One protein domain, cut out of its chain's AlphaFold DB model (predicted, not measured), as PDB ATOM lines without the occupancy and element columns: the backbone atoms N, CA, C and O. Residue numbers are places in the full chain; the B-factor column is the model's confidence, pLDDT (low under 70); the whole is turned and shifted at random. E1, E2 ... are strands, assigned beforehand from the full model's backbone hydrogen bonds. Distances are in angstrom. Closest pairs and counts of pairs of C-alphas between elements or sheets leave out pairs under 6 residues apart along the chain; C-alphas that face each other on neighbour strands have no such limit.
ATOM      1  N   ALA A 101      21.805 -24.119  -6.057       92.62
ATOM      2  CA  ALA A 101      21.312 -25.444  -6.379       92.62
ATOM      3  C   ALA A 101      20.613 -25.402  -7.736       92.62
ATOM      4  O   ALA A 101      19.822 -24.496  -8.021       92.62
ATOM      5  N   GLY A 102      20.937 -26.377  -8.579       92.88
ATOM      6  CA  GLY A 102      20.317 -26.533  -9.886       92.88
ATOM      7  C   GLY A 102      18.905 -27.120  -9.818       92.88
ATOM      8  O   GLY A 102      18.321 -27.362  -8.762       92.88
ATOM      9  N   ILE A 103      18.345 -27.394 -10.995       94.12
ATOM     10  CA  ILE A 103      17.080 -28.125 -11.122       94.12
ATOM     11  C   ILE A 103      17.284 -29.575 -10.661       94.12
ATOM     12  O   ILE A 103      18.191 -30.252 -11.138       94.12
ATOM     13  N   GLY A 104      16.404 -30.065  -9.787       95.31
ATOM     14  CA  GLY A 104      16.469 -31.410  -9.206       95.31
ATOM     15  C   GLY A 104      17.359 -31.524  -7.966       95.31
ATOM     16  O   GLY A 104      17.513 -32.619  -7.428       95.31
ATOM     17  N   GLU A 105      17.956 -30.420  -7.512       95.06
ATOM     18  CA  GLU A 105      18.822 -30.391  -6.336       95.06
ATOM     19  C   GLU A 105      18.072 -29.780  -5.141       95.06
ATOM     20  O   GLU A 105      17.869 -28.564  -5.100       95.06
ATOM     21  N   PRO A 106      17.639 -30.589  -4.157       94.75
ATOM     22  CA  PRO A 106      16.937 -30.066  -2.994       94.75
ATOM     23  C   PRO A 106      17.890 -29.315  -2.055       94.75
ATOM     24  O   PRO A 106      19.020 -29.739  -1.797       94.75
ATOM     25  N   VAL A 107      17.398 -28.221  -1.480       94.19
ATOM     26  CA  VAL A 107      18.065 -27.417  -0.452       94.19
ATOM     27  C   VAL A 107      17.241 -27.471   0.830       94.19
ATOM     28  O   VAL A 107      16.017 -27.364   0.804       94.19
ATOM     29  N   SER A 108      17.907 -27.648   1.969       92.00
ATOM     30  CA  SER A 108      17.263 -27.528   3.281       92.00
ATOM     31  C   SER A 108      17.228 -26.063   3.705       92.00
ATOM     32  O   SER A 108      18.272 -25.422   3.729       92.00
ATOM     33  N   VAL A 109      16.054 -25.551   4.075       88.06
ATOM     34  CA  VAL A 109      15.860 -24.145   4.507       88.06
ATOM     35  C   VAL A 109      15.527 -24.024   5.999       88.06
ATOM     36  O   VAL A 109      14.987 -23.017   6.444       88.06
ATOM     37  N   GLY A 110      15.839 -25.063   6.779       84.31
ATOM     38  CA  GLY A 110      15.559 -25.133   8.217       84.31
ATOM     39  C   GLY A 110      14.200 -25.753   8.561       84.31
ATOM     40  O   GLY A 110      13.336 -25.939   7.704       84.31
ATOM     41  N   ASP A 111      14.024 -26.123   9.832       84.25
ATOM     42  CA  ASP A 111      12.786 -26.700  10.398       84.25
ATOM     43  C   ASP A 111      12.249 -27.944   9.670       84.25
ATOM     44  O   ASP A 111      11.046 -28.183   9.614       84.25
ATOM     45  N   GLY A 112      13.144 -28.733   9.067       86.88
ATOM     46  CA  GLY A 112      12.775 -29.918   8.287       86.88
ATOM     47  C   GLY A 112      12.138 -29.613   6.927       86.88
ATOM     48  O   GLY A 112      11.654 -30.535   6.274       86.88
ATOM     49  N   ARG A 113      12.143 -28.348   6.486       92.56
ATOM     50  CA  ARG A 113      11.623 -27.933   5.182       92.56
ATOM     51  C   ARG A 113      12.673 -28.094   4.092       92.56
ATOM     52  O   ARG A 113      13.837 -27.718   4.267       92.56
ATOM     53  N   THR A 114      12.236 -28.592   2.944       95.62
ATOM     54  CA  THR A 114      13.054 -28.736   1.741       95.62
ATOM     55  C   THR A 114      12.475 -27.905   0.614       95.62
ATOM     56  O   THR A 114      11.264 -27.829   0.429       95.62
ATOM     57  N   VAL A 115      13.346 -27.275  -0.157       96.69
ATOM     58  CA  VAL A 115      12.979 -26.511  -1.345       96.69
ATOM     59  C   VAL A 115      13.738 -27.059  -2.546       96.69
ATOM     60  O   VAL A 115      14.896 -27.446  -2.435       96.69
ATOM     61  N   GLU A 116      13.084 -27.124  -3.696       97.25
ATOM     62  CA  GLU A 116      13.656 -27.698  -4.908       97.25
ATOM     63  C   GLU A 116      13.104 -26.992  -6.148       97.25
ATOM     64  O   GLU A 116      11.914 -26.671  -6.233       97.25
ATOM     65  N   LEU A 117      13.959 -26.798  -7.149       97.38
ATOM     66  CA  LEU A 117      13.532 -26.456  -8.501       97.38
ATOM     67  C   LEU A 117      13.174 -27.738  -9.258       97.38
ATOM     68  O   LEU A 117      14.046 -28.545  -9.561       97.38
ATOM     69  N   ARG A 118      11.898 -27.920  -9.610       97.31
ATOM     70  CA  ARG A 118      11.402 -29.084 -10.362       97.31
ATOM     71  C   ARG A 118      10.996 -28.697 -11.772       97.31
ATOM     72  O   ARG A 118      10.224 -27.762 -11.967       97.31
ATOM     73  N   GLY A 119      11.446 -29.450 -12.766       94.31
ATOM     74  CA  GLY A 119      11.077 -29.203 -14.157       94.31
ATOM     75  C   GLY A 119      12.113 -29.722 -15.134       94.31
ATOM     76  O   GLY A 119      12.890 -30.619 -14.816       94.31
ATOM     77  N   ARG A 120      12.116 -29.162 -16.345       87.81
ATOM     78  CA  ARG A 120      13.124 -29.483 -17.363       87.81
ATOM     79  C   ARG A 120      14.049 -28.295 -17.576       87.81
ATOM     80  O   ARG A 120      13.592 -27.236 -17.993       87.81
ATOM     81  N   ALA A 121      15.343 -28.516 -17.359       76.56
ATOM     82  CA  ALA A 121      16.380 -27.554 -17.703       76.56
ATOM     83  C   ALA A 121      16.402 -27.306 -19.218       76.56
ATOM     84  O   ALA A 121      16.387 -28.247 -20.019       76.56
ATOM     85  N   ARG A 122      16.439 -26.032 -19.604       80.44
ATOM     86  CA  ARG A 122      16.681 -25.562 -20.971       80.44
ATOM     87  C   ARG A 122      17.515 -24.282 -20.891       80.44
ATOM     88  O   ARG A 122      17.400 -23.589 -19.884       80.44
ATOM     89  N   PRO A 123      18.304 -23.951 -21.931       77.00
ATOM     90  CA  PRO A 123      19.040 -22.687 -21.973       77.00
ATOM     91  C   PRO A 123      18.119 -21.477 -21.771       77.00
ATOM     92  O   PRO A 123      18.405 -20.610 -20.956       77.00
ATOM     93  N   GLU A 124      16.965 -21.496 -22.445       84.19
ATOM     94  CA  GLU A 124      15.876 -20.539 -22.260       84.19
ATOM     95  C   GLU A 124      14.614 -21.282 -21.803       84.19
ATOM     96  O   GLU A 124      14.091 -22.166 -22.495       84.19
ATOM     97  N   LEU A 125      14.131 -20.924 -20.620       85.81
ATOM     98  CA  LEU A 125      12.888 -21.400 -20.043       85.81
ATOM     99  C   LEU A 125      11.686 -20.635 -20.581       85.81
ATOM    100  O   LEU A 125      11.673 -19.405 -20.660       85.81
ATOM    101  N   ARG A 126      10.604 -21.373 -20.820       89.12
ATOM    102  CA  ARG A 126       9.262 -20.798 -20.935       89.12
ATOM    103  C   ARG A 126       8.601 -20.744 -19.564       89.12
ATOM    104  O   ARG A 126       8.910 -21.539 -18.678       89.12
ATOM    105  N   ALA A 127       7.630 -19.847 -19.415       84.25
ATOM    106  CA  ALA A 127       6.833 -19.768 -18.199       84.25
ATOM    107  C   ALA A 127       6.197 -21.136 -17.892       84.25
ATOM    108  O   ALA A 127       5.501 -21.709 -18.734       84.25
ATOM    109  N   GLY A 128       6.458 -21.659 -16.691       86.25
ATOM    110  CA  GLY A 128       5.944 -22.953 -16.235       86.25
ATOM    111  C   GLY A 128       6.779 -24.186 -16.610       86.25
ATOM    112  O   GLY A 128       6.415 -25.276 -16.165       86.25
ATOM    113  N   ASP A 129       7.886 -24.047 -17.354       90.88
ATOM    114  CA  ASP A 129       8.825 -25.160 -17.615       90.88
ATOM    115  C   ASP A 129       9.486 -25.667 -16.314       90.88
ATOM    116  O   ASP A 129       9.805 -26.856 -16.191       90.88
ATOM    117  N   VAL A 130       9.671 -24.766 -15.342       95.88
ATOM    118  CA  VAL A 130      10.236 -25.034 -14.014       95.88
ATOM    119  C   VAL A 130       9.328 -24.450 -12.934       95.88
ATOM    120  O   VAL A 130       8.726 -23.384 -13.096       95.88
ATOM    121  N   ARG A 131       9.216 -25.171 -11.820       97.19
ATOM    122  CA  ARG A 131       8.499 -24.764 -10.615       97.19
ATOM    123  C   ARG A 131       9.442 -24.775  -9.424       97.19
ATOM    124  O   ARG A 131      10.214 -25.714  -9.265       97.19
ATOM    125  N   LEU A 132       9.324 -23.769  -8.574       97.56
ATOM    126  CA  LEU A 132       9.884 -23.792  -7.233       97.56
ATOM    127  C   LEU A 132       8.904 -24.532  -6.331       97.56
ATOM    128  O   LEU A 132       7.728 -24.171  -6.302       97.56
ATOM    129  N   VAL A 133       9.362 -25.563  -5.631       97.44
ATOM    130  CA  VAL A 133       8.541 -26.368  -4.723       97.44
ATOM    131  C   VAL A 133       9.134 -26.295  -3.327       97.44
ATOM    132  O   VAL A 133      10.318 -26.555  -3.164       97.44
ATOM    133  N   LEU A 134       8.312 -25.949  -2.339       96.62
ATOM    134  CA  LEU A 134       8.643 -25.972  -0.915       96.62
ATOM    135  C   LEU A 134       7.809 -27.065  -0.242       96.62
ATOM    136  O   LEU A 134       6.580 -27.037  -0.312       96.62
ATOM    137  N   GLU A 135       8.478 -28.003   0.416       95.75
ATOM    138  CA  GLU A 135       7.884 -29.128   1.134       95.75
ATOM    139  C   GLU A 135       8.174 -28.998   2.634       95.75
ATOM    140  O   GLU A 135       9.289 -28.672   3.039       95.75
ATOM    141  N   ASP A 136       7.166 -29.255   3.471       91.06
ATOM    142  CA  ASP A 136       7.263 -29.220   4.941       91.06
ATOM    143  C   ASP A 136       6.985 -30.592   5.585       91.06
ATOM    144  O   ASP A 136       6.525 -30.698   6.721       91.06
ATOM    145  N   GLY A 137       7.224 -31.665   4.826       86.56
ATOM    146  CA  GLY A 137       7.028 -33.058   5.241       86.56
ATOM    147  C   GLY A 137       5.575 -33.542   5.210       86.56
ATOM    148  O   GLY A 137       5.342 -34.740   5.056       86.56
ATOM    149  N   THR A 138       4.594 -32.640   5.301       87.31
ATOM    150  CA  THR A 138       3.158 -32.987   5.242       87.31
ATOM    151  C   THR A 138       2.438 -32.374   4.049       87.31
ATOM    152  O   THR A 138       1.432 -32.912   3.588       87.31
ATOM    153  N   SER A 139       2.962 -31.269   3.525       90.81
ATOM    154  CA  SER A 139       2.410 -30.558   2.388       90.81
ATOM    155  C   SER A 139       3.515 -30.056   1.462       90.81
ATOM    156  O   SER A 139       4.685 -29.957   1.840       90.81
ATOM    157  N   ALA A 140       3.125 -29.759   0.226       94.56
ATOM    158  CA  ALA A 140       3.984 -29.145  -0.768       94.56
ATOM    159  C   ALA A 140       3.245 -27.961  -1.390       94.56
ATOM    160  O   ALA A 140       2.096 -28.090  -1.819       94.56
ATOM    161  N   VAL A 141       3.917 -26.818  -1.461       95.62
ATOM    162  CA  VAL A 141       3.435 -25.622  -2.155       95.62
ATOM    163  C   VAL A 141       4.393 -25.299  -3.290       95.62
ATOM    164  O   VAL A 141       5.595 -25.530  -3.182       95.62
ATOM    165  N   ALA A 142       3.867 -24.804  -4.408       95.94
ATOM    166  CA  ALA A 142       4.670 -24.566  -5.599       95.94
ATOM    167  C   ALA A 142       4.324 -23.240  -6.275       95.94
ATOM    168  O   ALA A 142       3.160 -22.841  -6.309       95.94
ATOM    169  N   ALA A 143       5.330 -22.613  -6.877       96.62
ATOM    170  CA  ALA A 143       5.181 -21.466  -7.765       96.62
ATOM    171  C   ALA A 143       5.861 -21.740  -9.107       96.62
ATOM    172  O   ALA A 143       6.856 -22.460  -9.181       96.62
ATOM    173  N   ALA A 144       5.326 -21.162 -10.183       95.81
ATOM    174  CA  ALA A 144       6.010 -21.172 -11.469       95.81
ATOM    175  C   ALA A 144       7.212 -20.220 -11.421       95.81
ATOM    176  O   ALA A 144       7.072 -19.068 -11.009       95.81
ATOM    177  N   VAL A 145       8.371 -20.693 -11.877       94.06
ATOM    178  CA  VAL A 145       9.530 -19.826 -12.108       94.06
ATOM    179  C   VAL A 145       9.278 -19.021 -13.393       94.06
ATOM    180  O   VAL A 145       8.744 -19.587 -14.359       94.06
ATOM    181  N   PRO A 146       9.598 -17.711 -13.426       91.81
ATOM    182  CA  PRO A 146       9.448 -16.891 -14.620       91.81
ATOM    183  C   PRO A 146      10.201 -17.455 -15.830       91.81
ATOM    184  O   PRO A 146      11.200 -18.165 -15.709       91.81
ATOM    185  N   ALA A 147       9.713 -17.106 -17.023       89.75
ATOM    186  CA  ALA A 147      10.465 -17.332 -18.253       89.75
ATOM    187  C   ALA A 147      11.788 -16.552 -18.206       89.75
ATOM    188  O   ALA A 147      11.836 -15.462 -17.639       89.75
ATOM    189  N   GLY A 148      12.837 -17.090 -18.820       90.00
ATOM    190  CA  GLY A 148      14.171 -16.496 -18.770       90.00
ATOM    191  C   GLY A 148      15.250 -17.549 -18.947       90.00
ATOM    192  O   GLY A 148      15.021 -18.571 -19.586       90.00
ATOM    193  N   TRP A 149      16.417 -17.317 -18.367       90.31
ATOM    194  CA  TRP A 149      17.527 -18.265 -18.407       90.31
ATOM    195  C   TRP A 149      17.350 -19.410 -17.409       90.31
ATOM    196  O   TRP A 149      16.413 -19.416 -16.601       90.31
ATOM    197  N   SER A 150      18.240 -20.402 -17.483       89.31
ATOM    198  CA  SER A 150      18.237 -21.522 -16.543       89.31
ATOM    199  C   SER A 150      18.351 -21.008 -15.096       89.31
ATOM    200  O   SER A 150      19.275 -20.258 -14.792       89.31
ATOM    201  N   PRO A 151      17.428 -21.394 -14.200       93.75
ATOM    202  CA  PRO A 151      17.365 -20.879 -12.849       93.75
ATOM    203  C   PRO A 151      18.297 -21.655 -11.930       93.75
ATOM    204  O   PRO A 151      18.463 -22.871 -12.064       93.75
ATOM    205  N   ALA A 152      18.820 -20.945 -10.944       93.12
ATOM    206  CA  ALA A 152      19.562 -21.491  -9.831       93.12
ATOM    207  C   ALA A 152      18.926 -20.997  -8.527       93.12
ATOM    208  O   ALA A 152      18.644 -19.809  -8.364       93.12
ATOM    209  N   LEU A 153      18.667 -21.914  -7.601       95.00
ATOM    210  CA  LEU A 153      18.151 -21.595  -6.276       95.00
ATOM    211  C   LEU A 153      19.322 -21.223  -5.370       95.00
ATOM    212  O   LEU A 153      20.225 -22.035  -5.173       95.00
ATOM    213  N   LEU A 154      19.320 -20.016  -4.814       93.06
ATOM    214  CA  LEU A 154      20.316 -19.642  -3.813       93.06
ATOM    215  C   LEU A 154      20.031 -20.408  -2.520       93.06
ATOM    216  O   LEU A 154      18.876 -20.571  -2.121       93.06
ATOM    217  N   ARG A 155      21.088 -20.934  -1.894       91.44
ATOM    218  CA  ARG A 155      20.945 -21.832  -0.740       91.44
ATOM    219  C   ARG A 155      20.560 -21.095   0.540       91.44
ATOM    220  O   ARG A 155      19.934 -21.687   1.414       91.44
ATOM    221  N   GLN A 156      20.913 -19.819   0.627       90.62
ATOM    222  CA  GLN A 156      20.579 -18.932   1.730       90.62
ATOM    223  C   GLN A 156      19.197 -18.313   1.483       90.62
ATOM    224  O   GLN A 156      19.002 -17.672   0.445       90.62
ATOM    225  N   PRO A 157      18.232 -18.485   2.402       92.31
ATOM    226  CA  PRO A 157      16.993 -17.729   2.348       92.31
ATOM    227  C   PRO A 157      17.226 -16.259   2.727       92.31
ATOM    228  O   PRO A 157      18.165 -15.938   3.446       92.31
ATOM    229  N   VAL A 158      16.337 -15.384   2.263       92.31
ATOM    230  CA  VAL A 158      16.210 -13.999   2.736       92.31
ATOM    231  C   VAL A 158      15.402 -13.992   4.023       92.31
ATOM    232  O   VAL A 158      14.338 -14.610   4.075       92.31
ATOM    233  N   ASP A 159      15.851 -13.259   5.031       90.00
ATOM    234  CA  ASP A 159      15.059 -13.046   6.240       90.00
ATOM    235  C   ASP A 159      13.847 -12.145   5.947       90.00
ATOM    236  O   ASP A 159      13.972 -11.068   5.362       90.00
ATOM    237  N   GLY A 160      12.659 -12.588   6.363       89.19
ATOM    238  CA  GLY A 160      11.405 -11.855   6.191       89.19
ATOM    239  C   GLY A 160      10.519 -11.909   7.432       89.19
ATOM    240  O   GLY A 160      10.609 -12.841   8.234       89.19
ATOM    241  N   SER A 161       9.645 -10.909   7.582       84.88
ATOM    242  CA  SER A 161       8.730 -10.774   8.731       84.88
ATOM    243  C   SER A 161       7.775 -11.967   8.889       84.88
ATOM    244  O   SER A 161       7.551 -12.440  10.004       84.88
ATOM    245  N   ASP A 162       7.280 -12.498   7.768       85.75
ATOM    246  CA  ASP A 162       6.335 -13.622   7.700       85.75
ATOM    247  C   ASP A 162       7.015 -14.980   7.422       85.75
ATOM    248  O   ASP A 162       6.351 -15.996   7.189       85.75
ATOM    249  N   GLY A 163       8.350 -15.016   7.449       88.00
ATOM    250  CA  GLY A 163       9.159 -16.203   7.191       88.00
ATOM    251  C   GLY A 163      10.200 -16.005   6.084       88.00
ATOM    252  O   GLY A 163      10.335 -14.913   5.535       88.00
ATOM    253  N   PRO A 164      10.953 -17.069   5.750       92.44
ATOM    254  CA  PRO A 164      12.067 -16.972   4.817       92.44
ATOM    255  C   PRO A 164      11.603 -16.742   3.371       92.44
ATOM    256  O   PRO A 164      10.707 -17.433   2.874       92.44
ATOM    257  N   GLY A 165      12.275 -15.828   2.676       95.69
ATOM    258  CA  GLY A 165      12.201 -15.650   1.231       95.69
ATOM    259  C   GLY A 165      13.159 -16.590   0.499       95.69
ATOM    260  O   GLY A 165      14.328 -16.713   0.847       95.69
ATOM    261  N   LEU A 166      12.679 -17.261  -0.540       96.44
ATOM    262  CA  LEU A 166      13.460 -18.164  -1.385       96.44
ATOM    263  C   LEU A 166      13.939 -17.402  -2.621       96.44
ATOM    264  O   LEU A 166      13.109 -16.854  -3.346       96.44
ATOM    265  N   VAL A 167      15.244 -17.378  -2.889       96.00
ATOM    266  CA  VAL A 167      15.803 -16.564  -3.981       96.00
ATOM    267  C   VAL A 167      16.200 -17.425  -5.168       96.00
ATOM    268  O   VAL A 167      16.996 -18.352  -5.045       96.00
ATOM    269  N   ILE A 168      15.657 -17.093  -6.335       95.56
ATOM    270  CA  ILE A 168      16.029 -17.684  -7.617       95.56
ATOM    271  C   ILE A 168      16.849 -16.676  -8.404       95.56
ATOM    272  O   ILE A 168      16.355 -15.586  -8.674       95.56
ATOM    273  N   SER A 169      18.053 -17.061  -8.814       94.00
ATOM    274  CA  SER A 169      18.851 -16.335  -9.800       94.00
ATOM    275  C   SER A 169      18.652 -16.942 -11.191       94.00
ATOM    276  O   SER A 169      18.595 -18.164 -11.340       94.00
ATOM    277  N   GLN A 170      18.519 -16.098 -12.211       91.81
ATOM    278  CA  GLN A 170      18.521 -16.481 -13.623       91.81
ATOM    279  C   GLN A 170      19.610 -15.678 -14.337       91.81
ATOM    280  O   GLN A 170      19.391 -14.522 -14.700       91.81
ATOM    281  N   GLU A 171      20.781 -16.291 -14.511       84.69
ATOM    282  CA  GLU A 171      21.947 -15.689 -15.167       84.69
ATOM    283  C   GLU A 171      21.842 -15.796 -16.690       84.69
ATOM    284  O   GLU A 171      21.565 -16.868 -17.232       84.69
ATOM    285  N   GLY A 172      22.071 -14.682 -17.380       79.12
ATOM    286  CA  GLY A 172      21.868 -14.546 -18.808       79.12
ATOM    287  C   GLY A 172      22.738 -13.492 -19.469       79.12
ATOM    288  O   GLY A 172      22.399 -12.310 -19.464       79.12
ATOM    289  N   GLY A 173      23.810 -13.927 -20.131       80.44
ATOM    290  CA  GLY A 173      24.775 -13.008 -20.737       80.44
ATOM    291  C   GLY A 173      25.515 -12.216 -19.660       80.44
ATOM    292  O   GLY A 173      26.056 -12.816 -18.740       80.44
ATOM    293  N   ASP A 174      25.504 -10.886 -19.763       76.50
ATOM    294  CA  ASP A 174      26.192  -9.974 -18.833       76.50
ATOM    295  C   ASP A 174      25.281  -9.496 -17.685       76.50
ATOM    296  O   ASP A 174      25.471  -8.419 -17.118       76.50
ATOM    297  N   SER A 175      24.208 -10.231 -17.394       82.31
ATOM    298  CA  SER A 175      23.232  -9.859 -16.369       82.31
ATOM    299  C   SER A 175      22.636 -11.090 -15.706       82.31
ATOM    300  O   SER A 175      22.475 -12.138 -16.329       82.31
ATOM    301  N   ASP A 176      22.243 -10.956 -14.450       86.88
ATOM    302  CA  ASP A 176      21.500 -11.952 -13.698       86.88
ATOM    303  C   ASP A 176      20.278 -11.305 -13.055       86.88
ATOM    304  O   ASP A 176      20.332 -10.208 -12.514       86.88
ATOM    305  N   THR A 177      19.124 -11.962 -13.147       90.31
ATOM    306  CA  THR A 177      17.887 -11.467 -12.528       90.31
ATOM    307  C   THR A 177      17.556 -12.312 -11.320       90.31
ATOM    308  O   THR A 177      17.444 -13.535 -11.433       90.31
ATOM    309  N   TRP A 178      17.359 -11.672 -10.171       94.81
ATOM    310  CA  TRP A 178      16.947 -12.369  -8.959       94.81
ATOM    311  C   TRP A 178      15.452 -12.193  -8.714       94.81
ATOM    312  O   TRP A 178      14.885 -11.109  -8.844       94.81
ATOM    313  N   THR A 179      14.788 -13.287  -8.359       95.38
ATOM    314  CA  THR A 179      13.376 -13.313  -7.981       95.38
ATOM    315  C   THR A 179      13.239 -13.941  -6.606       95.38
ATOM    316  O   THR A 179      13.645 -15.084  -6.405       95.38
ATOM    317  N   VAL A 180      12.623 -13.215  -5.676       96.69
ATOM    318  CA  VAL A 180      12.317 -13.725  -4.336       96.69
ATOM    319  C   VAL A 180      10.894 -14.273  -4.308       96.69
ATOM    320  O   VAL A 180       9.961 -13.650  -4.819       96.69
ATOM    321  N   PHE A 181      10.719 -15.449  -3.715       97.44
ATOM    322  CA  PHE A 181       9.428 -16.079  -3.464       97.44
ATOM    323  C   PHE A 181       9.177 -16.200  -1.971       97.44
ATOM    324  O   PHE A 181      10.064 -16.594  -1.222       97.44
ATOM    325  N   VAL A 182       7.945 -15.945  -1.551       96.44
ATOM    326  CA  VAL A 182       7.519 -16.076  -0.157       96.44
ATOM    327  C   VAL A 182       6.326 -17.003  -0.046       96.44
ATOM    328  O   VAL A 182       5.507 -17.103  -0.966       96.44
ATOM    329  N   ARG A 183       6.216 -17.698   1.086       94.56
ATOM    330  CA  ARG A 183       5.029 -18.494   1.401       94.56
ATOM    331  C   ARG A 183       3.954 -17.583   1.979       94.56
ATOM    332  O   ARG A 183       4.150 -17.002   3.036       94.56
ATOM    333  N   GLN A 184       2.793 -17.535   1.334       92.75
ATOM    334  CA  GLN A 184       1.603 -16.874   1.860       92.75
ATOM    335  C   GLN A 184       0.503 -17.920   2.069       92.75
ATOM    336  O   GLN A 184      -0.207 -18.324   1.149       92.75
ATOM    337  N   GLY A 185       0.398 -18.433   3.297       89.88
ATOM    338  CA  GLY A 185      -0.501 -19.544   3.614       89.88
ATOM    339  C   GLY A 185      -0.152 -20.819   2.834       89.88
ATOM    340  O   GLY A 185       0.884 -21.445   3.073       89.88
ATOM    341  N   ALA A 186      -1.035 -21.221   1.916       90.88
ATOM    342  CA  ALA A 186      -0.903 -22.437   1.106       90.88
ATOM    343  C   ALA A 186      -0.325 -22.188  -0.302       90.88
ATOM    344  O   ALA A 186      -0.391 -23.068  -1.159       90.88
ATOM    345  N   THR A 187       0.222 -21.000  -0.566       92.50
ATOM    346  CA  THR A 187       0.807 -20.654  -1.866       92.50
ATOM    347  C   THR A 187       2.222 -20.112  -1.711       92.50
ATOM    348  O   THR A 187       2.583 -19.551  -0.677       92.50
ATOM    349  N   LEU A 188       3.030 -20.292  -2.756       95.69
ATOM    350  CA  LEU A 188       4.236 -19.499  -2.970       95.69
ATOM    351  C   LEU A 188       3.880 -18.370  -3.933       95.69
ATOM    352  O   LEU A 188       3.291 -18.620  -4.987       95.69
ATOM    353  N   ILE A 189       4.244 -17.145  -3.581       95.81
ATOM    354  CA  ILE A 189       4.040 -15.970  -4.426       95.81
ATOM    355  C   ILE A 189       5.361 -15.244  -4.632       95.81
ATOM    356  O   ILE A 189       6.251 -15.288  -3.787       95.81
ATOM    357  N   ARG A 190       5.495 -14.598  -5.788       95.94
ATOM    358  CA  ARG A 190       6.643 -13.747  -6.092       95.94
ATOM    359  C   ARG A 190       6.541 -12.466  -5.265       95.94
ATOM    360  O   ARG A 190       5.504 -11.805  -5.316       95.94
ATOM    361  N   ALA A 191       7.609 -12.119  -4.557       96.31
ATOM    362  CA  ALA A 191       7.723 -10.822  -3.913       96.31
ATOM    363  C   ALA A 191       7.938  -9.721  -4.961       96.31
ATOM    364  O   ALA A 191       8.588  -9.939  -5.991       96.31
ATOM    365  N   THR A 192       7.376  -8.544  -4.704       95.31
ATOM    366  CA  THR A 192       7.530  -7.355  -5.551       95.31
ATOM    367  C   THR A 192       8.534  -6.416  -4.899       95.31
ATOM    368  O   THR A 192       8.362  -6.082  -3.734       95.31
ATOM    369  N   ALA A 193       9.570  -6.009  -5.629       93.19
ATOM    370  CA  ALA A 193      10.462  -4.939  -5.193       93.19
ATOM    371  C   ALA A 193       9.803  -3.583  -5.461       93.19
ATOM    372  O   ALA A 193       9.177  -3.406  -6.510       93.19
ATOM    373  N   ASP A 194       9.891  -2.668  -4.500       90.00
ATOM    374  CA  ASP A 194       9.376  -1.303  -4.636       90.00
ATOM    375  C   ASP A 194      10.341  -0.345  -5.350       90.00
ATOM    376  O   ASP A 194       9.914   0.731  -5.769       90.00
ATOM    377  N   ASP A 195      11.592  -0.764  -5.543       81.88
ATOM    378  CA  ASP A 195      12.653   0.010  -6.186       81.88
ATOM    379  C   ASP A 195      13.487  -0.849  -7.168       81.88
ATOM    380  O   ASP A 195      13.064  -1.937  -7.573       81.88
ATOM    381  N   ASP A 196      14.641  -0.306  -7.563       72.00
ATOM    382  CA  ASP A 196      15.726  -0.796  -8.420       72.00
ATOM    383  C   ASP A 196      15.992  -2.321  -8.475       72.00
ATOM    384  O   ASP A 196      15.555  -3.118  -7.643       72.00
ATOM    385  N   PRO A 197      16.716  -2.793  -9.505       76.06
ATOM    386  CA  PRO A 197      16.754  -4.212  -9.827       76.06
ATOM    387  C   PRO A 197      17.571  -5.071  -8.846       76.06
ATOM    388  O   PRO A 197      18.669  -4.725  -8.414       76.06
ATOM    389  N   LEU A 198      17.050  -6.273  -8.585       90.94
ATOM    390  CA  LEU A 198      17.744  -7.360  -7.896       90.94
ATOM    391  C   LEU A 198      18.458  -8.296  -8.880       90.94
ATOM    392  O   LEU A 198      17.911  -8.680  -9.916       90.94
ATOM    393  N   GLY A 199      19.644  -8.748  -8.481       91.44
ATOM    394  CA  GLY A 199      20.589  -9.497  -9.308       91.44
ATOM    395  C   GLY A 199      21.738  -8.598  -9.745       91.44
ATOM    396  O   GLY A 199      22.274  -7.862  -8.918       91.44
ATOM    397  N   GLY A 200      22.100  -8.599 -11.012       89.38
ATOM    398  CA  GLY A 200      23.234  -7.849 -11.527       89.38
ATOM    399  C   GLY A 200      23.083  -7.515 -13.002       89.38
ATOM    400  O   GLY A 200      22.389  -8.185 -13.768       89.38
ATOM    401  N   GLY A 201      23.711  -6.415 -13.395       89.69
ATOM    402  CA  GLY A 201      23.582  -5.859 -14.735       89.69
ATOM    403  C   GLY A 201      23.787  -4.353 -14.714       89.69
ATOM    404  O   GLY A 201      24.637  -3.852 -13.981       89.69
ATOM    405  N   PHE A 202      22.993  -3.633 -15.506       87.31
ATOM    406  CA  PHE A 202      23.067  -2.178 -15.644       87.31
ATOM    407  C   PHE A 202      21.733  -1.513 -15.300       87.31
ATOM    408  O   PHE A 202      20.669  -2.072 -15.580       87.31
ATOM    409  N   THR A 203      21.794  -0.327 -14.698       85.62
ATOM    410  CA  THR A 203      20.640   0.531 -14.393       85.62
ATOM    411  C   THR A 203      19.835   0.854 -15.654       85.62
ATOM    412  O   THR A 203      20.299   0.681 -16.782       85.62
ATOM    413  N   ALA A 204      18.596   1.325 -15.488       83.25
ATOM    414  CA  ALA A 204      17.690   1.576 -16.614       83.25
ATOM    415  C   ALA A 204      18.205   2.644 -17.604       83.25
ATOM    416  O   ALA A 204      17.829   2.624 -18.779       83.25
ATOM    417  N   ASP A 205      19.048   3.569 -17.143       85.00
ATOM    418  CA  ASP A 205      19.746   4.548 -17.981       85.00
ATOM    419  C   ASP A 205      21.006   3.982 -18.665       85.00
ATOM    420  O   ASP A 205      21.478   4.561 -19.640       85.00
ATOM    421  N   GLY A 206      21.491   2.821 -18.217       85.94
ATOM    422  CA  GLY A 206      22.686   2.148 -18.717       85.94
ATOM    423  C   GLY A 206      24.003   2.758 -18.237       85.94
ATOM    424  O   GLY A 206      25.056   2.328 -18.706       85.94
ATOM    425  N   GLU A 207      23.962   3.744 -17.338       85.88
ATOM    426  CA  GLU A 207      25.151   4.487 -16.900       85.88
ATOM    427  C   GLU A 207      25.902   3.762 -15.775       85.88
ATOM    428  O   GLU A 207      27.132   3.824 -15.702       85.88
ATOM    429  N   HIS A 208      25.191   3.013 -14.926       87.00
ATOM    430  CA  HIS A 208      25.768   2.377 -13.745       87.00
ATOM    431  C   HIS A 208      25.538   0.867 -13.743       87.00
ATOM    432  O   HIS A 208      24.467   0.368 -14.079       87.00
ATOM    433  N   ALA A 209      26.558   0.110 -13.340       88.12
ATOM    434  CA  ALA A 209      26.415  -1.321 -13.097       88.12
ATOM    435  C   ALA A 209      25.907  -1.566 -11.671       88.12
ATOM    436  O   ALA A 209      26.338  -0.881 -10.740       88.12
ATOM    437  N   TYR A 210      25.057  -2.571 -11.479       89.69
ATOM    438  CA  TYR A 210      24.619  -3.013 -10.158       89.69
ATOM    439  C   TYR A 210      24.921  -4.494  -9.931       89.69
ATOM    440  O   TYR A 210      25.073  -5.272 -10.874       89.69
ATOM    441  N   LEU A 211      25.042  -4.874  -8.660       89.81
ATOM    442  CA  LEU A 211      25.241  -6.257  -8.235       89.81
ATOM    443  C   LEU A 211      24.595  -6.487  -6.871       89.81
ATOM    444  O   LEU A 211      24.835  -5.725  -5.933       89.81
ATOM    445  N   SER A 212      23.828  -7.563  -6.761       91.00
ATOM    446  CA  SER A 212      23.092  -7.965  -5.566       91.00
ATOM    447  C   SER A 212      23.691  -9.200  -4.928       91.00
ATOM    448  O   SER A 212      24.388  -9.983  -5.574       91.00
ATOM    449  N   TRP A 213      23.470  -9.343  -3.623       89.38
ATOM    450  CA  TRP A 213      24.228 -10.290  -2.824       89.38
ATOM    451  C   TRP A 213      23.499 -10.643  -1.509       89.38
ATOM    452  O   TRP A 213      22.824  -9.795  -0.929       89.38
ATOM    453  N   LEU A 214      23.614 -11.898  -1.041       87.31
ATOM    454  CA  LEU A 214      23.000 -12.418   0.197       87.31
ATOM    455  C   LEU A 214      24.033 -12.812   1.246       87.31
ATOM    456  O   LEU A 214      24.812 -13.725   1.001       87.31
ATOM    457  N   THR A 215      24.015 -12.221   2.435       84.88
ATOM    458  CA  THR A 215      24.926 -12.656   3.505       84.88
ATOM    459  C   THR A 215      24.556 -14.045   4.041       84.88
ATOM    460  O   THR A 215      23.421 -14.495   3.854       84.88
ATOM    461  N   PRO A 216      25.475 -14.737   4.743       81.56
ATOM    462  CA  PRO A 216      25.166 -16.012   5.399       81.56
ATOM    463  C   PRO A 216      23.986 -15.935   6.377       81.56
ATOM    464  O   PRO A 216      23.290 -16.924   6.581       81.56
ATOM    465  N   GLU A 217      23.745 -14.758   6.957       83.75
ATOM    466  CA  GLU A 217      22.617 -14.476   7.847       83.75
ATOM    467  C   GLU A 217      21.315 -14.144   7.100       83.75
ATOM    468  O   GLU A 217      20.361 -13.727   7.734       83.75
ATOM    469  N   GLY A 218      21.262 -14.271   5.771       87.62
ATOM    470  CA  GLY A 218      20.039 -14.044   4.996       87.62
ATOM    471  C   GLY A 218      19.695 -12.575   4.738       87.62
ATOM    472  O   GLY A 218      18.574 -12.262   4.335       87.62
ATOM    473  N   ARG A 219      20.644 -11.651   4.930       89.81
ATOM    474  CA  ARG A 219      20.451 -10.234   4.585       89.81
ATOM    475  C   ARG A 219      20.754 -10.007   3.103       89.81
ATOM    476  O   ARG A 219      21.815 -10.410   2.623       89.81
ATOM    477  N   LEU A 220      19.837  -9.357   2.389       91.44
ATOM    478  CA  LEU A 220      19.931  -9.087   0.953       91.44
ATOM    479  C   LEU A 220      20.347  -7.642   0.700       91.44
ATOM    480  O   LEU A 220      19.810  -6.722   1.307       91.44
ATOM    481  N   PHE A 221      21.267  -7.440  -0.233       90.25
ATOM    482  CA  PHE A 221      21.773  -6.118  -0.579       90.25
ATOM    483  C   PHE A 221      21.976  -5.971  -2.075       90.25
ATOM    484  O   PHE A 221      22.136  -6.967  -2.781       90.25
ATOM    485  N   THR A 222      22.057  -4.722  -2.522       90.94
ATOM    486  CA  THR A 222      22.490  -4.344  -3.868       90.94
ATOM    487  C   THR A 222      23.460  -3.180  -3.779       90.94
ATOM    488  O   THR A 222      23.267  -2.261  -2.990       90.94
ATOM    489  N   ARG A 223      24.510  -3.201  -4.598       89.44
ATOM    490  CA  ARG A 223      25.385  -2.048  -4.824       89.44
ATOM    491  C   ARG A 223      25.148  -1.541  -6.225       89.44
ATOM    492  O   ARG A 223      25.041  -2.350  -7.142       89.44
ATOM    493  N   ILE A 224      25.148  -0.230  -6.380       90.38
ATOM    494  CA  ILE A 224      25.032   0.468  -7.653       90.38
ATOM    495  C   ILE A 224      26.297   1.307  -7.803       90.38
ATOM    496  O   ILE A 224      26.665   2.040  -6.886       90.38
ATOM    497  N   GLY A 225      27.017   1.141  -8.910       88.00
ATOM    498  CA  GLY A 225      28.205   1.941  -9.206       88.00
ATOM    499  C   GLY A 225      27.862   3.425  -9.299       88.00
ATOM    500  O   GLY A 225      26.765   3.783  -9.698       88.00
ATOM    501  N   LEU A 226      28.803   4.289  -8.934       85.81
ATOM    502  CA  LEU A 226      28.680   5.737  -9.101       85.81
ATOM    503  C   LEU A 226      29.732   6.242 -10.096       85.81
ATOM    504  O   LEU A 226      30.650   5.517 -10.476       85.81
ATOM    505  N   ASP A 227      29.658   7.525 -10.455       85.75
ATOM    506  CA  ASP A 227      30.582   8.173 -11.407       85.75
ATOM    507  C   ASP A 227      32.054   8.186 -10.945       85.75
ATOM    508  O   ASP A 227      32.962   8.556 -11.693       85.75
ATOM    509  N   ARG A 228      32.308   7.813  -9.687       80.31
ATOM    510  CA  ARG A 228      33.643   7.715  -9.099       80.31
ATOM    511  C   ARG A 228      34.054   6.255  -8.986       80.31
ATOM    512  O   ARG A 228      33.359   5.449  -8.373       80.31
ATOM    513  N   GLU A 229      35.244   5.947  -9.499       79.00
ATOM    514  CA  GLU A 229      35.858   4.627  -9.350       79.00
ATOM    515  C   GLU A 229      35.861   4.218  -7.872       79.00
ATOM    516  O   GLU A 229      36.137   5.042  -6.995       79.00
ATOM    517  N   HIS A 230      35.525   2.959  -7.598       78.88
ATOM    518  CA  HIS A 230      35.442   2.397  -6.248       78.88
ATOM    519  C   HIS A 230      34.341   2.961  -5.337       78.88
ATOM    520  O   HIS A 230      34.304   2.572  -4.174       78.88
ATOM    521  N   HIS A 231      33.435   3.815  -5.818       83.19
ATOM    522  CA  HIS A 231      32.323   4.338  -5.019       83.19
ATOM    523  C   HIS A 231      30.995   3.761  -5.500       83.19
ATOM    524  O   HIS A 231      30.737   3.672  -6.701       83.19
ATOM    525  N   PHE A 232      30.161   3.369  -4.544       85.31
ATOM    526  CA  PHE A 232      28.905   2.684  -4.802       85.31
ATOM    527  C   PHE A 232      27.832   3.197  -3.856       85.31
ATOM    528  O   PHE A 232      28.110   3.394  -2.676       85.31
ATOM    529  N   GLN A 233      26.604   3.346  -4.333       87.25
ATOM    530  CA  GLN A 233      25.446   3.410  -3.447       87.25
ATOM    531  C   GLN A 233      25.075   1.988  -3.028       87.25
ATOM    532  O   GLN A 233      25.116   1.078  -3.857       87.25
ATOM    533  N   VAL A 234      24.758   1.774  -1.751       86.56
ATOM    534  CA  VAL A 234      24.381   0.451  -1.236       86.56
ATOM    535  C   VAL A 234      22.967   0.481  -0.680       86.56
ATOM    536  O   VAL A 234      22.656   1.287   0.190       86.56
ATOM    537  N   LEU A 235      22.150  -0.456  -1.145       89.69
ATOM    538  CA  LEU A 235      20.789  -0.697  -0.690       89.69
ATOM    539  C   LEU A 235      20.751  -1.982   0.145       89.69
ATOM    540  O   LEU A 235      21.312  -3.001  -0.263       89.69
ATOM    541  N   GLU A 236      20.082  -1.949   1.296       90.44
ATOM    542  CA  GLU A 236      19.637  -3.144   2.023       90.44
ATOM    543  C   GLU A 236      18.184  -3.439   1.681       90.44
ATOM    544  O   GLU A 236      17.334  -2.559   1.755       90.44
ATOM    545  N   TRP A 237      17.885  -4.689   1.353       94.00
ATOM    546  CA  TRP A 237      16.534  -5.132   1.061       94.00
ATOM    547  C   TRP A 237      15.937  -5.833   2.268       94.00
ATOM    548  O   TRP A 237      16.446  -6.860   2.721       94.00
ATOM    549  N   THR A 238      14.813  -5.316   2.751       94.38
ATOM    550  CA  THR A 238      14.011  -5.981   3.783       94.38
ATOM    551  C   THR A 238      12.744  -6.549   3.174       94.38
ATOM    552  O   THR A 238      12.070  -5.865   2.403       94.38
ATOM    553  N   LEU A 239      12.400  -7.776   3.546       96.12
ATOM    554  CA  LEU A 239      11.204  -8.458   3.074       96.12
ATOM    555  C   LEU A 239      10.069  -8.320   4.101       96.12
ATOM    556  O   LEU A 239      10.147  -8.891   5.191       96.12
ATOM    557  N   ASP A 240       9.012  -7.591   3.736       95.12
ATOM    558  CA  ASP A 240       7.778  -7.483   4.518       95.12
ATOM    559  C   ASP A 240       6.603  -8.119   3.762       95.12
ATOM    560  O   ASP A 240       6.155  -7.638   2.715       95.12
ATOM    561  N   GLY A 241       6.145  -9.273   4.250       93.81
ATOM    562  CA  GLY A 241       5.207 -10.126   3.524       93.81
ATOM    563  C   GLY A 241       5.726 -10.490   2.128       93.81
ATOM    564  O   GLY A 241       6.674 -11.256   1.984       93.81
ATOM    565  N   ALA A 242       5.087  -9.954   1.083       95.38
ATOM    566  CA  ALA A 242       5.461 -10.165  -0.321       95.38
ATOM    567  C   ALA A 242       6.016  -8.905  -0.999       95.38
ATOM    568  O   ALA A 242       5.970  -8.792  -2.228       95.38
ATOM    569  N   VAL A 243       6.512  -7.952  -0.215       96.19
ATOM    570  CA  VAL A 243       7.122  -6.721  -0.713       96.19
ATOM    571  C   VAL A 243       8.563  -6.645  -0.224       96.19
ATOM    572  O   VAL A 243       8.851  -6.892   0.944       96.19
ATOM    573  N   LEU A 244       9.475  -6.351  -1.142       96.31
ATOM    574  CA  LEU A 244      10.868  -6.051  -0.845       96.31
ATOM    575  C   LEU A 244      11.023  -4.538  -0.834       96.31
ATOM    576  O   LEU A 244      10.733  -3.899  -1.842       96.31
ATOM    577  N   HIS A 245      11.478  -4.016   0.298       95.06
ATOM    578  CA  HIS A 245      11.732  -2.600   0.517       95.06
ATOM    579  C   HIS A 245      13.228  -2.325   0.474       95.06
ATOM    580  O   HIS A 245      13.976  -2.942   1.239       95.06
ATOM    581  N   ALA A 246      13.646  -1.403  -0.390       93.19
ATOM    582  CA  ALA A 246      15.017  -0.911  -0.417       93.19
ATOM    583  C   ALA A 246      15.253   0.153   0.671       93.19
ATOM    584  O   ALA A 246      14.519   1.133   0.790       93.19
ATOM    585  N   HIS A 247      16.328  -0.012   1.441       89.62
ATOM    586  CA  HIS A 247      16.829   0.967   2.405       89.62
ATOM    587  C   HIS A 247      18.204   1.446   1.966       89.62
ATOM    588  O   HIS A 247      19.169   0.682   1.979       89.62
ATOM    589  N   ASP A 248      18.303   2.721   1.605       87.62
ATOM    590  CA  ASP A 248      19.576   3.329   1.234       87.62
ATOM    591  C   ASP A 248      20.505   3.447   2.452       87.62
ATOM    592  O   ASP A 248      20.225   4.156   3.423       87.62
ATOM    593  N   LEU A 249      21.635   2.743   2.395       82.12
ATOM    594  CA  LEU A 249      22.684   2.785   3.413       82.12
ATOM    595  C   LEU A 249      23.712   3.895   3.146       82.12
ATOM    596  O   LEU A 249      24.590   4.136   3.987       82.12
ATOM    597  N   GLY A 250      23.594   4.572   2.004       81.69
ATOM    598  CA  GLY A 250      24.470   5.625   1.523       81.69
ATOM    599  C   GLY A 250      25.626   5.112   0.666       81.69
ATOM    600  O   GLY A 250      25.642   3.984   0.167       81.69
ATOM    601  N   GLU A 251      26.616   5.983   0.497       83.94
ATOM    602  CA  GLU A 251      27.792   5.722  -0.325       83.94
ATOM    603  C   GLU A 251      28.848   4.883   0.419       83.94
ATOM    604  O   GLU A 251      29.212   5.148   1.571       83.94
ATOM    605  N   VAL A 252      29.374   3.870  -0.266       77.62
ATOM    606  CA  VAL A 252      30.390   2.940   0.228       77.62
ATOM    607  C   VAL A 252      31.557   2.881  -0.759       77.62
ATOM    608  O   VAL A 252      31.379   2.812  -1.973       77.62
ATOM    609  N   CYS A 253      32.769   2.900  -0.210       77.81
ATOM    610  CA  CYS A 253      34.039   2.874  -0.925       77.81
ATOM    611  C   CYS A 253      34.597   1.444  -0.886       77.81
ATOM    612  O   CYS A 253      34.851   0.933   0.210       77.81
ATOM    613  N   LEU A 254      34.772   0.797  -2.049       72.06
ATOM    614  CA  LEU A 254      35.166  -0.617  -2.193       72.06
ATOM    615  C   LEU A 254      36.502  -0.765  -2.903       72.06
ATOM    616  O   LEU A 254      36.630  -0.373  -4.064       72.06
ATOM    617  N   ASP A 255      37.464  -1.424  -2.263       72.00
ATOM    618  CA  ASP A 255      38.726  -1.749  -2.921       72.00
ATOM    619  C   ASP A 255      38.567  -2.985  -3.813       72.00
ATOM    620  O   ASP A 255      38.872  -4.113  -3.444       72.00
ATOM    621  N   LEU A 256      38.069  -2.777  -5.031       71.50
ATOM    622  CA  LEU A 256      37.888  -3.870  -5.985       71.50
ATOM    623  C   LEU A 256      39.209  -4.452  -6.518       71.50
ATOM    624  O   LEU A 256      39.171  -5.479  -7.191       71.50
ATOM    625  N   GLN A 257      40.353  -3.801  -6.274       73.19
ATOM    626  CA  GLN A 257      41.641  -4.187  -6.857       73.19
ATOM    627  C   GLN A 257      42.520  -4.973  -5.883       73.19
ATOM    628  O   GLN A 257      43.100  -5.984  -6.280       73.19
ATOM    629  N   ALA A 258      42.652  -4.517  -4.635       63.78
ATOM    630  CA  ALA A 258      43.586  -5.103  -3.676       63.78
ATOM    631  C   ALA A 258      42.916  -6.068  -2.690       63.78
ATOM    632  O   ALA A 258      43.504  -7.099  -2.362       63.78
ATOM    633  N   ASP A 259      41.704  -5.756  -2.228       66.81
ATOM    634  CA  ASP A 259      40.922  -6.634  -1.357       66.81
ATOM    635  C   ASP A 259      39.418  -6.390  -1.562       66.81
ATOM    636  O   ASP A 259      38.852  -5.492  -0.937       66.81
ATOM    637  N   PRO A 260      38.739  -7.204  -2.389       55.31
ATOM    638  CA  PRO A 260      37.312  -7.046  -2.654       55.31
ATOM    639  C   PRO A 260      36.437  -7.146  -1.390       55.31
ATOM    640  O   PRO A 260      35.317  -6.635  -1.373       55.31
ATOM    641  N   ALA A 261      36.930  -7.775  -0.318       60.03
ATOM    642  CA  ALA A 261      36.230  -7.847   0.959       60.03
ATOM    643  C   ALA A 261      36.454  -6.602   1.841       60.03
ATOM    644  O   ALA A 261      35.774  -6.454   2.862       60.03
ATOM    645  N   ALA A 262      37.369  -5.702   1.469       61.16
ATOM    646  CA  ALA A 262      37.634  -4.459   2.175       61.16
ATOM    647  C   ALA A 262      36.721  -3.327   1.688       61.16
ATOM    648  O   ALA A 262      36.677  -2.972   0.508       61.16
ATOM    649  N   TYR A 263      36.009  -2.715   2.634       63.84
ATOM    650  CA  TYR A 263      35.118  -1.595   2.363       63.84
ATOM    651  C   TYR A 263      34.941  -0.680   3.572       63.84
ATOM    652  O   TYR A 263      35.234  -1.042   4.715       63.84
ATOM    653  N   GLY A 264      34.422   0.519   3.313       63.25
ATOM    654  CA  GLY A 264      34.038   1.482   4.336       63.25
ATOM    655  C   GLY A 264      33.075   2.531   3.796       63.25
ATOM    656  O   GLY A 264      32.840   2.606   2.594       63.25
ATOM    657  N   ARG A 265      32.514   3.351   4.685       65.50
ATOM    658  CA  ARG A 265      31.729   4.516   4.261       65.50
ATOM    659  C   ARG A 265      32.647   5.574   3.657       65.50
ATOM    660  O   ARG A 265      33.712   5.841   4.226       65.50
ATOM    661  N   CYS A 266      32.203   6.145   2.546       64.38
ATOM    662  CA  CYS A 266      32.665   7.437   2.066       64.38
ATOM    663  C   CYS A 266      31.868   8.537   2.814       64.38
ATOM    664  O   CYS A 266      32.441   9.626   3.008       64.38
TER     665      CYS A 266
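What this domain is: This is residues 101 to 266 of the 266 residues of an uncharacterized protein of Nocardioides panaciterrulae (UniProt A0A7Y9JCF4). A long, strongly twisted wall of strands, E4 to E13, has a small three-stranded sheet, E1 to E3, packed face to face on one end of it, over E4 to E7. That end is a small sandwich with crossed strands; from it E8 to E12 run on as a wall, and the short E13 lies at its far end. The printed part has 166 residues, with no named helix and 13 named strands in the order E1 to E13; the class is all strand, and neighbour strands are antiparallel. The whole is compact, with a radius of gyration of the C-alphas of 16.5 A, but elongated, with spans of 51 by 33 by 29 A.

How they stand to each other: Residues 107 to 108 pair antiparallel with residues 114 to 115 of E1, residues 114 to 119. E1, E2 (130 to 135) and E3 (140 to 144) form a meander, each strand the antiparallel neighbour of the one before; N 116 and O 133 are 2.9 A apart, N 132 and O 143 2.9 A. A second meander is E4 (151 to 154), E5 (166 to 172), E6 (175 to 184) and E7 (187 to 190), with N 152 and O 169 2.8 A apart, N 168 and O 179 2.8 A, and N 182 and O 189 2.9 A. The two sheets make a sandwich, two sheets face to face, 9.1 A centre to centre where they face, with strands at 45 degrees. The closest C-alphas of E3 and E7 are those of Ala 143 and Leu 188, 5.3 A apart; those of E1 and E4 are Leu 117 and Leu 153, 7.1 A. E5 lies on one side of E6, E7 and E8 (199 to 202) on the other side; N 176 and O 200 are 2.9 A apart. E8 begins the third meander, with E9 (209 to 214), E10 (220 to 225), E11 (231 to 240), E12 (243 to 254) and E13 (263 to 265); N 236 and O 247 of E11 and E12 are 2.9 A apart. Residues 192 to 193 pair parallel with residues 243 to 244 of E12.

Where its parts are: E1 begins at C-alpha 114 (13.054, -28.736, 1.741) and measures 16.0 A. E6 is 29.1 A long, E11 28.9 A and E12 28.7 A; E12 bends by 72 degrees at residue 251. E13 ends at C-alpha 265 (31.729, 4.516, 4.261).

The domain as a whole: The C-alphas farthest apart, of Thr 138 and Arg 228, are 52.8 A apart. The printed part has no cut; the link E4 to E5 is long, with 11 residues. Mean pLDDT of the printed part is 88.0; residues 258 to 266 are under 70.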